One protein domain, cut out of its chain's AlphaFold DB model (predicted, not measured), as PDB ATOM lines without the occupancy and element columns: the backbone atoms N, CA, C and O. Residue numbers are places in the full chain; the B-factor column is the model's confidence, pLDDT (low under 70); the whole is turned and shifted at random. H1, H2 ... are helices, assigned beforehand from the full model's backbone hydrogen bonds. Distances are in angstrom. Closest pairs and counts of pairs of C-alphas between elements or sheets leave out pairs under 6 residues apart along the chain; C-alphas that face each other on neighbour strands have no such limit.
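Overview. This is residues 323 to 386 and 409 to 443 of the 443 residues of an uncharacterized protein of Aegilops tauschii subsp. strangulata (UniProt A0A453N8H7). Three short helices, H1, H2 and H3, fold back and forth side by side as a small body, and two longer helices, H4 and H5, meet at one side of it, where the start of H4 packs on H3 and on a part of H5. From there two arms stick out: residues 378 to 386 of H4, and residues 429 to 443, the last part of H5 with the tail after it. The printed part has 99 residues with five named helices, H1 to H5 along the chain, and no named strand; the class is all helix. It is loose, with a radius of gyration of the C-alphas of 16.3 A, and spans 53 by 38 by 28 A.

Arrangement. H1, residues 323 to 338, and H2, residues 341 to 350, form a helical hairpin: they touch, closest at the C-alphas of Ala 331 and Ala 344, 4.4 A apart, at a shallow tilt of 3 degrees, opposite ways. H2 and H3, residues 354 to 363, form the next hairpin, closest at the C-alphas of Leu 345 and Ala 357, 5.4 A apart. H3 makes a third with H4, residues 367 to 386, which touches it with residues 367 to 370 alone. H5, residues 414 to 436, touches H4 at a steep tilt of 54 degrees, closest at the C-alphas of Pro 367 and Phe 424, 5.2 A apart. H1 and H3 are near each other. In each of the five helices every O i to N i+4 pair is within hydrogen-bond range.

Along the chain. H1 begins at C-alpha 323, (74.091, 259.396, 307.164). H4 is 28.8 A long and H5 33.0 A, ending at C-alpha 436, (120.636, 243.734, 306.607).

Size, cuts and confidence. The C-alphas of Tyr 323 and Asn 443 are the two farthest apart, 54.5 A. Residues 387 to 408 are not printed; C-alphas 386 and 409 are 16.2 A apart across this cut. The model's pLDDT is under 70 at residues 409 to 413 and at residue 443.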
ATOM      1  N   TYR A 323      73.725 260.807 307.309       94.06
ATOM      2  CA  TYR A 323      74.091 259.396 307.164       94.06
ATOM      3  C   TYR A 323      75.532 259.140 307.633       94.06
ATOM      4  O   TYR A 323      75.777 258.242 308.443       94.06
ATOM      5  N   ALA A 324      76.476 259.985 307.200       93.56
ATOM      6  CA  ALA A 324      77.880 259.892 307.595       93.56
ATOM      7  C   ALA A 324      78.066 259.944 309.121       93.56
ATOM      8  O   ALA A 324      78.791 259.125 309.682       93.56
ATOM      9  N   ARG A 325      77.359 260.843 309.819       94.44
ATOM     10  CA  ARG A 325      77.426 260.960 311.288       94.44
ATOM     11  C   ARG A 325      76.981 259.689 312.011       94.44
ATOM     12  O   ARG A 325      77.606 259.302 313.000       94.44
ATOM     13  N   VAL A 326      75.925 259.027 311.528       96.12
ATOM     14  CA  VAL A 326      75.448 257.761 312.113       96.12
ATOM     15  C   VAL A 326      76.529 256.685 311.981       96.12
ATOM     16  O   VAL A 326      76.865 256.035 312.974       96.12
ATOM     17  N   LEU A 327      77.132 256.552 310.797       95.62
ATOM     18  CA  LEU A 327      78.218 255.599 310.553       95.62
ATOM     19  C   LEU A 327      79.489 255.918 311.354       95.62
ATOM     20  O   LEU A 327      80.078 255.009 311.932       95.62
ATOM     21  N   GLN A 328      79.888 257.190 311.454       94.62
ATOM     22  CA  GLN A 328      81.041 257.616 312.259       94.62
ATOM     23  C   GLN A 328      80.875 257.240 313.735       94.62
ATOM     24  O   GLN A 328      81.814 256.751 314.370       94.62
ATOM     25  N   ARG A 329      79.674 257.438 314.297       95.75
ATOM     26  CA  ARG A 329      79.393 257.064 315.688       95.75
ATOM     27  C   ARG A 329      79.465 255.549 315.886       95.75
ATOM     28  O   ARG A 329      80.027 255.103 316.886       95.75
ATOM     29  N   TRP A 330      78.969 254.771 314.921       96.19
ATOM     30  CA  TRP A 330      79.098 253.313 314.935       96.19
ATOM     31  C   TRP A 330      80.559 252.857 314.830       96.19
ATOM     32  O   TRP A 330      80.991 252.016 315.615       96.19
ATOM     33  N   ALA A 331      81.349 253.462 313.940       95.19
ATOM     34  CA  ALA A 331      82.777 253.183 313.798       95.19
ATOM     35  C   ALA A 331      83.531 253.389 315.122       95.19
ATOM     36  O   ALA A 331      84.288 252.520 315.556       95.19
ATOM     37  N   GLY A 332      83.251 254.496 315.820       93.69
ATOM     38  CA  GLY A 332      83.839 254.780 317.129       93.69
ATOM     39  C   GLY A 332      83.444 253.771 318.214       93.69
ATOM     40  O   GLY A 332      84.259 253.465 319.086       93.69
ATOM     41  N   PHE A 333      82.220 253.234 318.162       94.44
ATOM     42  CA  PHE A 333      81.796 252.144 319.043       94.44
ATOM     43  C   PHE A 333      82.529 250.837 318.724       94.44
ATOM     44  O   PHE A 333      83.070 250.222 319.636       94.44
ATOM     45  N   VAL A 334      82.608 250.437 317.453       93.62
ATOM     46  CA  VAL A 334      83.313 249.212 317.034       93.62
ATOM     47  C   VAL A 334      84.792 249.265 317.425       93.62
ATOM     48  O   VAL A 334      85.340 248.276 317.909       93.62
ATOM     49  N   LEU A 335      85.430 250.431 317.285       92.44
ATOM     50  CA  LEU A 335      86.830 250.608 317.656       92.44
ATOM     51  C   LEU A 335      87.062 250.443 319.166       92.44
ATOM     52  O   LEU A 335      87.981 249.736 319.565       92.44
ATOM     53  N   ARG A 336      86.244 251.086 320.013       90.19
ATOM     54  CA  ARG A 336      86.441 251.075 321.477       90.19
ATOM     55  C   ARG A 336      85.845 249.851 322.170       90.19
ATOM     56  O   ARG A 336      86.428 249.352 323.126       90.19
ATOM     57  N   GLY A 337      84.671 249.422 321.722       87.50
ATOM     58  CA  GLY A 337      83.893 248.342 322.320       87.50
ATOM     59  C   GLY A 337      84.319 246.970 321.815       87.50
ATOM     60  O   GLY A 337      84.700 246.119 322.608       87.50
ATOM     61  N   GLU A 338      84.289 246.761 320.498       86.62
ATOM     62  CA  GLU A 338      84.609 245.456 319.896       86.62
ATOM     63  C   GLU A 338      86.108 245.253 319.634       86.62
ATOM     64  O   GLU A 338      86.520 244.139 319.316       86.62
ATOM     65  N   GLN A 339      86.922 246.314 319.731       87.00
ATOM     66  CA  GLN A 339      88.367 246.293 319.445       87.00
ATOM     67  C   GLN A 339      88.694 245.808 318.016       87.00
ATOM     68  O   GLN A 339      89.802 245.353 317.728       87.00
ATOM     69  N   ASN A 340      87.738 245.917 317.087       91.25
ATOM     70  CA  ASN A 340      87.919 245.499 315.701       91.25
ATOM     71  C   ASN A 340      88.285 246.697 314.817       91.25
ATOM     72  O   ASN A 340      87.429 247.339 314.201       91.25
ATOM     73  N   MET A 341      89.588 246.975 314.750       91.62
ATOM     74  CA  MET A 341      90.155 248.091 313.987       91.62
ATOM     75  C   MET A 341      89.698 248.089 312.519       91.62
ATOM     76  O   MET A 341      89.242 249.110 312.015       91.62
ATOM     77  N   TRP A 342      89.763 246.946 311.834       92.19
ATOM     78  CA  TRP A 342      89.444 246.859 310.404       92.19
ATOM     79  C   TRP A 342      87.978 247.156 310.108       92.19
ATOM     80  O   TRP A 342      87.670 247.894 309.174       92.19
ATOM     81  N   ARG A 343      87.068 246.637 310.937       92.69
ATOM     82  CA  ARG A 343      85.638 246.929 310.810       92.69
ATOM     83  C   ARG A 343      85.350 248.412 311.058       92.69
ATOM     84  O   ARG A 343      84.551 248.999 310.331       92.69
ATOM     85  N   ALA A 344      86.025 249.031 312.027       93.56
ATOM     86  CA  ALA A 344      85.917 250.468 312.262       93.56
ATOM     87  C   ALA A 344      86.431 251.289 311.065       93.56
ATOM     88  O   ALA A 344      85.764 252.235 310.656       93.56
ATOM     89  N   LEU A 345      87.558 250.898 310.453       93.19
ATOM     90  CA  LEU A 345      88.077 251.553 309.247       93.19
ATOM     91  C   LEU A 345      87.081 251.499 308.085       93.19
ATOM     92  O   LEU A 345      86.848 252.522 307.449       93.19
ATOM     93  N   ILE A 346      86.465 250.339 307.834       94.00
ATOM     94  CA  ILE A 346      85.444 250.193 306.783       94.00
ATOM     95  C   ILE A 346      84.300 251.189 307.009       94.00
ATOM     96  O   ILE A 346      83.871 251.861 306.072       94.00
ATOM     97  N   LEU A 347      83.836 251.329 308.255       94.25
ATOM     98  CA  LEU A 347      82.761 252.257 308.608       94.25
ATOM     99  C   LEU A 347      83.181 253.731 308.485       94.25
ATOM    100  O   LEU A 347      82.402 254.534 307.977       94.25
ATOM    101  N   TYR A 348      84.402 254.095 308.892       93.44
ATOM    102  CA  TYR A 348      84.925 255.454 308.713       93.44
ATOM    103  C   TYR A 348      85.057 255.825 307.233       93.44
ATOM    104  O   TYR A 348      84.626 256.904 306.830       93.44
ATOM    105  N   VAL A 349      85.580 254.918 306.403       91.94
ATOM    106  CA  VAL A 349      85.680 255.126 304.951       91.94
ATOM    107  C   VAL A 349      84.293 255.250 304.324       91.94
ATOM    108  O   VAL A 349      84.060 256.182 303.559       91.94
ATOM    109  N   ALA A 350      83.348 254.380 304.695       91.06
ATOM    110  CA  ALA A 350      81.963 254.454 304.226       91.06
ATOM    111  C   ALA A 350      81.266 255.767 304.627       91.06
ATOM    112  O   ALA A 350      80.412 256.263 303.895       91.06
ATOM    113  N   ALA A 351      81.654 256.360 305.760       90.62
ATOM    114  CA  ALA A 351      81.180 257.669 306.193       90.62
ATOM    115  C   ALA A 351      81.895 258.858 305.515       90.62
ATOM    116  O   ALA A 351      81.519 260.003 305.749       90.62
ATOM    117  N   GLY A 352      82.943 258.622 304.714       88.44
ATOM    118  CA  GLY A 352      83.801 259.676 304.154       88.44
ATOM    119  C   GLY A 352      84.773 260.311 305.165       88.44
ATOM    120  O   GLY A 352      85.395 261.336 304.880       88.44
ATOM    121  N   ALA A 353      84.923 259.695 306.338       88.62
ATOM    122  CA  ALA A 353      85.717 260.139 307.479       88.62
ATOM    123  C   ALA A 353      87.167 259.621 307.394       88.62
ATOM    124  O   ALA A 353      87.639 258.851 308.234       88.62
ATOM    125  N   LEU A 354      87.870 259.992 306.318       87.88
ATOM    126  CA  LEU A 354      89.265 259.583 306.083       87.88
ATOM    127  C   LEU A 354      90.236 260.000 307.212       87.88
ATOM    128  O   LEU A 354      91.102 259.193 307.553       87.88
ATOM    129  N   PRO A 355      90.129 261.201 307.816       86.75
ATOM    130  CA  PRO A 355      91.027 261.616 308.897       86.75
ATOM    131  C   PRO A 355      90.910 260.729 310.132       86.75
ATOM    132  O   PRO A 355      91.918 260.337 310.707       86.75
ATOM    133  N   GLU A 356      89.691 260.354 310.510       89.00
ATOM    134  CA  GLU A 356      89.426 259.476 311.645       89.00
ATOM    135  C   GLU A 356      89.945 258.053 311.393       89.00
ATOM    136  O   GLU A 356      90.466 257.410 312.310       89.00
ATOM    137  N   ALA A 357      89.888 257.574 310.145       91.06
ATOM    138  CA  ALA A 357      90.519 256.313 309.754       91.06
ATOM    139  C   ALA A 357      92.056 256.370 309.895       91.06
ATOM    140  O   ALA A 357      92.656 255.444 310.442       91.06
ATOM    141  N   LEU A 358      92.693 257.468 309.471       88.19
ATOM    142  CA  LEU A 358      94.142 257.674 309.612       88.19
ATOM    143  C   LEU A 358      94.571 257.796 311.076       88.19
ATOM    144  O   LEU A 358      95.558 257.183 311.483       88.19
ATOM    145  N   GLU A 359      93.804 258.528 311.883       88.56
ATOM    146  CA  GLU A 359      94.033 258.648 313.323       88.56
ATOM    147  C   GLU A 359      93.971 257.279 314.011       88.56
ATOM    148  O   GLU A 359      94.790 256.947 314.873       88.56
ATOM    149  N   THR A 360      93.028 256.440 313.580       90.19
ATOM    150  CA  THR A 360      92.894 255.067 314.068       90.19
ATOM    151  C   THR A 360      94.137 254.234 313.730       90.19
ATOM    152  O   THR A 360      94.649 253.519 314.587       90.19
ATOM    153  N   LEU A 361      94.687 254.346 312.519       90.00
ATOM    154  CA  LEU A 361      95.918 253.632 312.145       90.00
ATOM    155  C   LEU A 361      97.150 254.144 312.905       90.00
ATOM    156  O   LEU A 361      97.993 253.350 313.332       90.00
ATOM    157  N   ARG A 362      97.230 255.461 313.122       85.31
ATOM    158  CA  ARG A 362      98.314 256.104 313.873       85.31
ATOM    159  C   ARG A 362      98.318 255.685 315.339       85.31
ATOM    160  O   ARG A 362      99.359 255.289 315.857       85.31
ATOM    161  N   SER A 363      97.158 255.722 315.992       87.31
ATOM    162  CA  SER A 363      97.005 255.298 317.391       87.31
ATOM    163  C   SER A 363      97.339 253.816 317.602       87.31
ATOM    164  O   SER A 363      97.869 253.458 318.650       87.31
ATOM    165  N   ASN A 364      97.129 252.973 316.587       87.31
ATOM    166  CA  ASN A 364      97.522 251.560 316.595       87.31
ATOM    167  C   ASN A 364      98.990 251.307 316.183       87.31
ATOM    168  O   ASN A 364      99.384 250.150 316.044       87.31
ATOM    169  N   GLN A 365      99.804 252.354 315.990       85.44
ATOM    170  CA  GLN A 365     101.227 252.274 315.618       85.44
ATOM    171  C   GLN A 365     101.504 251.458 314.337       85.44
ATOM    172  O   GLN A 365     102.511 250.757 314.250       85.44
ATOM    173  N   ARG A 366     100.627 251.556 313.325       85.62
ATOM    174  CA  ARG A 366     100.788 250.880 312.020       85.62
ATOM    175  C   ARG A 366     101.060 251.873 310.882       85.62
ATOM    176  O   ARG A 366     100.152 252.177 310.101       85.62
ATOM    177  N   PRO A 367     102.285 252.422 310.785       83.50
ATOM    178  CA  PRO A 367     102.615 253.434 309.782       83.50
ATOM    179  C   PRO A 367     102.648 252.878 308.354       83.50
ATOM    180  O   PRO A 367     102.334 253.595 307.410       83.50
ATOM    181  N   ASP A 368     102.968 251.593 308.202       86.12
ATOM    182  CA  ASP A 368     102.937 250.858 306.940       86.12
ATOM    183  C   ASP A 368     101.529 250.815 306.338       86.12
ATOM    184  O   ASP A 368     101.308 251.207 305.194       86.12
ATOM    185  N   THR A 369     100.555 250.414 307.149       89.69
ATOM    186  CA  THR A 369      99.154 250.308 306.751       89.69
ATOM    187  C   THR A 369      98.573 251.691 306.454       89.69
ATOM    188  O   THR A 369      97.816 251.839 305.498       89.69
ATOM    189  N   ALA A 370      98.947 252.716 307.228       88.19
ATOM    190  CA  ALA A 370      98.533 254.098 306.988       88.19
ATOM    191  C   ALA A 370      99.049 254.645 305.651       88.19
ATOM    192  O   ALA A 370      98.278 255.232 304.892       88.19
ATOM    193  N   ALA A 371     100.326 254.410 305.333       87.12
ATOM    194  CA  ALA A 371     100.910 254.823 304.060       87.12
ATOM    195  C   ALA A 371     100.256 254.095 302.873       87.12
ATOM    196  O   ALA A 371      99.860 254.736 301.899       87.12
ATOM    197  N   LEU A 372     100.070 252.772 302.974       89.06
ATOM    198  CA  LEU A 372      99.396 251.981 301.937       89.06
ATOM    199  C   LEU A 372      97.936 252.406 301.737       89.06
ATOM    200  O   LEU A 372      97.476 252.501 300.603       89.06
ATOM    201  N   PHE A 373      97.222 252.714 302.820       89.25
ATOM    202  CA  PHE A 373      95.855 253.222 302.757       89.25
ATOM    203  C   PHE A 373      95.773 254.562 302.011       89.25
ATOM    204  O   PHE A 373      94.932 254.715 301.128       89.25
ATOM    205  N   LEU A 374      96.677 255.508 302.295       86.56
ATOM    206  CA  LEU A 374      96.742 256.791 301.581       86.56
ATOM    207  C   LEU A 374      97.024 256.619 300.085       86.56
ATOM    208  O   LEU A 374      96.395 257.295 299.269       86.56
ATOM    209  N   LEU A 375      97.943 255.717 299.728       86.06
ATOM    210  CA  LEU A 375      98.260 255.404 298.334       86.06
ATOM    211  C   LEU A 375      97.056 254.792 297.609       86.06
ATOM    212  O   LEU A 375      96.703 255.260 296.529       86.06
ATOM    213  N   ALA A 376      96.387 253.816 298.230       89.00
ATOM    214  CA  ALA A 376      95.188 253.196 297.674       89.00
ATOM    215  C   ALA A 376      94.060 254.219 297.477       89.00
ATOM    216  O   ALA A 376      93.429 254.260 296.423       89.00
ATOM    217  N   CYS A 377      93.836 255.101 298.457       85.94
ATOM    218  CA  CYS A 377      92.886 256.199 298.315       85.94
ATOM    219  C   CYS A 377      93.253 257.105 297.133       85.94
ATOM    220  O   CYS A 377      92.392 257.385 296.304       85.94
ATOM    221  N   HIS A 378      94.512 257.538 297.023       84.62
ATOM    222  CA  HIS A 378      94.959 258.399 295.928       84.62
ATOM    223  C   HIS A 378      94.718 257.771 294.547       84.62
ATOM    224  O   HIS A 378      94.204 258.443 293.649       84.62
ATOM    225  N   GLU A 379      95.055 256.490 294.392       86.81
ATOM    226  CA  GLU A 379      94.850 255.750 293.149       86.81
ATOM    227  C   GLU A 379      93.365 255.692 292.770       86.81
ATOM    228  O   GLU A 379      92.994 256.100 291.668       86.81
ATOM    229  N   ILE A 380      92.504 255.279 293.707       86.94
ATOM    230  CA  ILE A 380      91.054 255.183 293.493       86.94
ATOM    231  C   ILE A 380      90.466 256.557 293.139       86.94
ATOM    232  O   ILE A 380      89.676 256.678 292.203       86.94
ATOM    233  N   TYR A 381      90.874 257.624 293.831       82.56
ATOM    234  CA  TYR A 381      90.386 258.971 293.528       82.56
ATOM    235  C   TYR A 381      90.853 259.484 292.172       82.56
ATOM    236  O   TYR A 381      90.076 260.139 291.471       82.56
ATOM    237  N   SER A 382      92.091 259.183 291.778       82.31
ATOM    238  CA  SER A 382      92.579 259.512 290.442       82.31
ATOM    239  C   SER A 382      91.735 258.820 289.370       82.31
ATOM    240  O   SER A 382      91.326 259.488 288.423       82.31
ATOM    241  N   GLN A 383      91.423 257.530 289.547       85.25
ATOM    242  CA  GLN A 383      90.591 256.748 288.624       85.25
ATOM    243  C   GLN A 383      89.175 257.334 288.494       85.25
ATOM    244  O   GLN A 383      88.740 257.662 287.387       85.25
ATOM    245  N   ILE A 384      88.500 257.594 289.621       84.00
ATOM    246  CA  ILE A 384      87.152 258.195 289.638       84.00
ATOM    247  C   ILE A 384      87.152 259.573 288.952       84.00
ATOM    248  O   ILE A 384      86.248 259.903 288.183       84.00
ATOM    249  N   THR A 385      88.184 260.388 289.191       80.06
ATOM    250  CA  THR A 385      88.290 261.725 288.587       80.06
ATOM    251  C   THR A 385      88.499 261.642 287.075       80.06
ATOM    252  O   THR A 385      87.911 262.434 286.336       80.06
ATOM    253  N   THR A 386      89.303 260.689 286.594       79.12
ATOM    254  CA  THR A 386      89.509 260.475 285.154       79.12
ATOM    255  C   THR A 386      88.262 259.964 284.439       79.12
ATOM    256  O   THR A 386      88.022 260.380 283.311       79.12
ATOM    257  N   SER A 409      87.970 265.694 299.171       50.22
ATOM    258  CA  SER A 409      87.616 266.879 299.948       50.22
ATOM    259  C   SER A 409      88.733 267.184 300.940       50.22
ATOM    260  O   SER A 409      89.542 266.314 301.257       50.22
ATOM    261  N   LYS A 410      88.765 268.428 301.423       54.72
ATOM    262  CA  LYS A 410      89.716 269.046 302.370       54.72
ATOM    263  C   LYS A 410      89.890 268.330 303.732       54.72
ATOM    264  O   LYS A 410      90.308 268.961 304.695       54.72
ATOM    265  N   ASN A 411      89.540 267.052 303.843       55.94
ATOM    266  CA  ASN A 411      89.496 266.308 305.093       55.94
ATOM    267  C   ASN A 411      90.898 265.885 305.553       55.94
ATOM    268  O   ASN A 411      91.216 266.015 306.730       55.94
ATOM    269  N   VAL A 412      91.761 265.417 304.647       65.12
ATOM    270  CA  VAL A 412      93.133 265.029 305.007       65.12
ATOM    271  C   VAL A 412      94.017 266.281 304.999       65.12
ATOM    272  O   VAL A 412      94.308 266.819 303.934       65.12
ATOM    273  N   SER A 413      94.405 266.774 306.180       66.94
ATOM    274  CA  SER A 413      95.327 267.910 306.298       66.94
ATOM    275  C   SER A 413      96.717 267.552 305.761       66.94
ATOM    276  O   SER A 413      97.180 266.419 305.916       66.94
ATOM    277  N   ASP A 414      97.410 268.534 305.174       72.56
ATOM    278  CA  ASP A 414      98.799 268.366 304.719       72.56
ATOM    279  C   ASP A 414      99.716 267.918 305.877       72.56
ATOM    280  O   ASP A 414     100.624 267.117 305.677       72.56
ATOM    281  N   GLU A 415      99.423 268.344 307.110       75.25
ATOM    282  CA  GLU A 415     100.126 267.911 308.325       75.25
ATOM    283  C   GLU A 415      99.999 266.402 308.584       75.25
ATOM    284  O   GLU A 415     100.986 265.748 308.919       75.25
ATOM    285  N   ASN A 416      98.809 265.821 308.384       74.12
ATOM    286  CA  ASN A 416      98.601 264.380 308.551       74.12
ATOM    287  C   ASN A 416      99.368 263.577 307.491       74.12
ATOM    288  O   ASN A 416      99.886 262.503 307.793       74.12
ATOM    289  N   LEU A 417      99.476 264.103 306.267       76.00
ATOM    290  CA  LEU A 417     100.264 263.485 305.199       76.00
ATOM    291  C   LEU A 417     101.762 263.513 305.509       76.00
ATOM    292  O   LEU A 417     102.433 262.489 305.369       76.00
ATOM    293  N   ILE A 418     102.273 264.662 305.963       79.38
ATOM    294  CA  ILE A 418     103.679 264.824 306.354       79.38
ATOM    295  C   ILE A 418     104.011 263.862 307.500       79.38
ATOM    296  O   ILE A 418     104.961 263.091 307.390       79.38
ATOM    297  N   ALA A 419     103.174 263.816 308.540       80.81
ATOM    298  CA  ALA A 419     103.387 262.941 309.689       80.81
ATOM    299  C   ALA A 419     103.411 261.449 309.308       80.81
ATOM    300  O   ALA A 419     104.287 260.714 309.761       80.81
ATOM    301  N   VAL A 420     102.483 260.980 308.463       82.50
ATOM    302  CA  VAL A 420     102.484 259.572 308.016       82.50
ATOM    303  C   VAL A 420     103.728 259.263 307.178       82.50
ATOM    304  O   VAL A 420     104.333 258.210 307.369       82.50
ATOM    305  N   SER A 421     104.140 260.182 306.299       80.94
ATOM    306  CA  SER A 421     105.338 260.030 305.464       80.94
ATOM    307  C   SER A 421     106.620 259.925 306.301       80.94
ATOM    308  O   SER A 421     107.425 259.019 306.090       80.94
ATOM    309  N   GLU A 422     106.785 260.794 307.303       84.50
ATOM    310  CA  GLU A 422     107.947 260.781 308.198       84.50
ATOM    311  C   GLU A 422     108.034 259.485 309.014       84.50
ATOM    312  O   GLU A 422     109.086 258.840 309.047       84.50
ATOM    313  N   VAL A 423     106.927 259.061 309.637       83.31
ATOM    314  CA  VAL A 423     106.901 257.838 310.456       83.31
ATOM    315  C   VAL A 423     107.106 256.592 309.587       83.31
ATOM    316  O   VAL A 423     107.822 255.672 309.986       83.31
ATOM    317  N   PHE A 424     106.526 256.553 308.384       86.19
ATOM    318  CA  PHE A 424     106.747 255.447 307.453       86.19
ATOM    319  C   PHE A 424     108.195 255.399 306.948       86.19
ATOM    320  O   PHE A 424     108.780 254.319 306.902       86.19
ATOM    321  N   GLY A 425     108.816 256.547 306.660       85.44
ATOM    322  CA  GLY A 425     110.232 256.620 306.294       85.44
ATOM    323  C   GLY A 425     111.156 256.088 307.396       85.44
ATOM    324  O   GLY A 425     112.056 255.293 307.123       85.44
ATOM    325  N   GLN A 426     110.890 256.439 308.659       86.19
ATOM    326  CA  GLN A 426     111.611 255.881 309.813       86.19
ATOM    327  C   GLN A 426     111.407 254.365 309.941       86.19
ATOM    328  O   GLN A 426     112.361 253.626 310.201       86.19
ATOM    329  N   TYR A 427     110.179 253.880 309.726       87.12
ATOM    330  CA  TYR A 427     109.880 252.448 309.701       87.12
ATOM    331  C   TYR A 427     110.664 251.722 308.601       87.12
ATOM    332  O   TYR A 427     111.271 250.690 308.875       87.12
ATOM    333  N   GLN A 428     110.716 252.276 307.385       89.12
ATOM    334  CA  GLN A 428     111.481 251.708 306.274       89.12
ATOM    335  C   GLN A 428     112.978 251.644 306.583       89.12
ATOM    336  O   GLN A 428     113.594 250.605 306.370       89.12
ATOM    337  N   GLN A 429     113.561 252.712 307.133       87.81
ATOM    338  CA  GLN A 429     114.969 252.720 307.548       87.81
ATOM    339  C   GLN A 429     115.246 251.638 308.598       87.81
ATOM    340  O   GLN A 429     116.187 250.859 308.455       87.81
ATOM    341  N   LYS A 430     114.386 251.533 309.620       87.44
ATOM    342  CA  LYS A 430     114.491 250.493 310.650       87.44
ATOM    343  C   LYS A 430     114.356 249.085 310.066       87.44
ATOM    344  O   LYS A 430     115.102 248.196 310.462       87.44
ATOM    345  N   LEU A 431     113.431 248.883 309.130       87.88
ATOM    346  CA  LEU A 431     113.235 247.605 308.449       87.88
ATOM    347  C   LEU A 431     114.459 247.230 307.610       87.88
ATOM    348  O   LEU A 431     114.885 246.085 307.665       87.88
ATOM    349  N   ILE A 432     115.056 248.183 306.887       90.06
ATOM    350  CA  ILE A 432     116.293 247.956 306.130       90.06
ATOM    351  C   ILE A 432     117.409 247.509 307.073       90.06
ATOM    352  O   ILE A 432     118.042 246.500 306.790       90.06
ATOM    353  N   HIS A 433     117.619 248.197 308.200       88.12
ATOM    354  CA  HIS A 433     118.614 247.776 309.191       88.12
ATOM    355  C   HIS A 433     118.367 246.341 309.674       88.12
ATOM    356  O   HIS A 433     119.261 245.510 309.585       88.12
ATOM    357  N   LEU A 434     117.130 246.020 310.068       87.94
ATOM    358  CA  LEU A 434     116.757 244.667 310.496       87.94
ATOM    359  C   LEU A 434     116.978 243.609 309.404       87.94
ATOM    360  O   LEU A 434     117.422 242.510 309.707       87.94
ATOM    361  N   CYS A 435     116.669 243.921 308.145       86.50
ATOM    362  CA  CYS A 435     116.873 242.999 307.030       86.50
ATOM    363  C   CYS A 435     118.357 242.798 306.701       86.50
ATOM    364  O   CYS A 435     118.733 241.699 306.312       86.50
ATOM    365  N   MET A 436     119.189 243.833 306.840       85.25
ATOM    366  CA  MET A 436     120.636 243.734 306.607       85.25
ATOM    367  C   MET A 436     121.349 242.944 307.713       85.25
ATOM    368  O   MET A 436     122.365 242.312 307.439       85.25
ATOM    369  N   ASP A 437     120.803 242.947 308.931       82.44
ATOM    370  CA  ASP A 437     121.330 242.198 310.079       82.44
ATOM    371  C   ASP A 437     120.892 240.716 310.095       82.44
ATOM    372  O   ASP A 437     121.402 239.924 310.889       82.44
ATOM    373  N   MET A 438     119.947 240.322 309.234       76.81
ATOM    374  CA  MET A 438     119.403 238.964 309.160       76.81
ATOM    375  C   MET A 438     119.948 238.233 307.930       76.81
ATOM    376  O   MET A 438     119.636 238.588 306.794       76.81
ATOM    377  N   GLU A 439     120.720 237.165 308.137       76.94
ATOM    378  CA  GLU A 439     121.119 236.289 307.033       76.94
ATOM    379  C   GLU A 439     119.890 235.543 306.477       76.94
ATOM    380  O   GLU A 439     119.092 234.995 307.249       76.94
ATOM    381  N   PRO A 440     119.691 235.508 305.146       75.50
ATOM    382  CA  PRO A 440     118.573 234.790 304.556       75.50
ATOM    383  C   PRO A 440     118.716 233.291 304.835       75.50
ATOM    384  O   PRO A 440     119.702 232.664 304.451       75.50
ATOM    385  N   ILE A 441     117.704 232.703 305.478       72.81
ATOM    386  CA  ILE A 441     117.616 231.253 305.662       72.81
ATOM    387  C   ILE A 441     117.269 230.645 304.301       72.81
ATOM    388  O   ILE A 441     116.105 230.600 303.900       72.81
ATOM    389  N   VAL A 442     118.297 230.226 303.570       70.88
ATOM    390  CA  VAL A 442     118.155 229.439 302.345       70.88
ATOM    391  C   VAL A 442     118.126 227.967 302.758       70.88
ATOM    392  O   VAL A 442     119.153 227.433 303.171       70.88
ATOM    393  N   ASN A 443     116.950 227.336 302.685       54.31
ATOM    394  CA  ASN A 443     116.816 225.874 302.704       54.31
ATOM    395  C   ASN A 443     116.768 225.335 301.277       54.31
ATOM    396  O   ASN A 443     116.027 225.936 300.463       54.31
TER     397      ASN A 443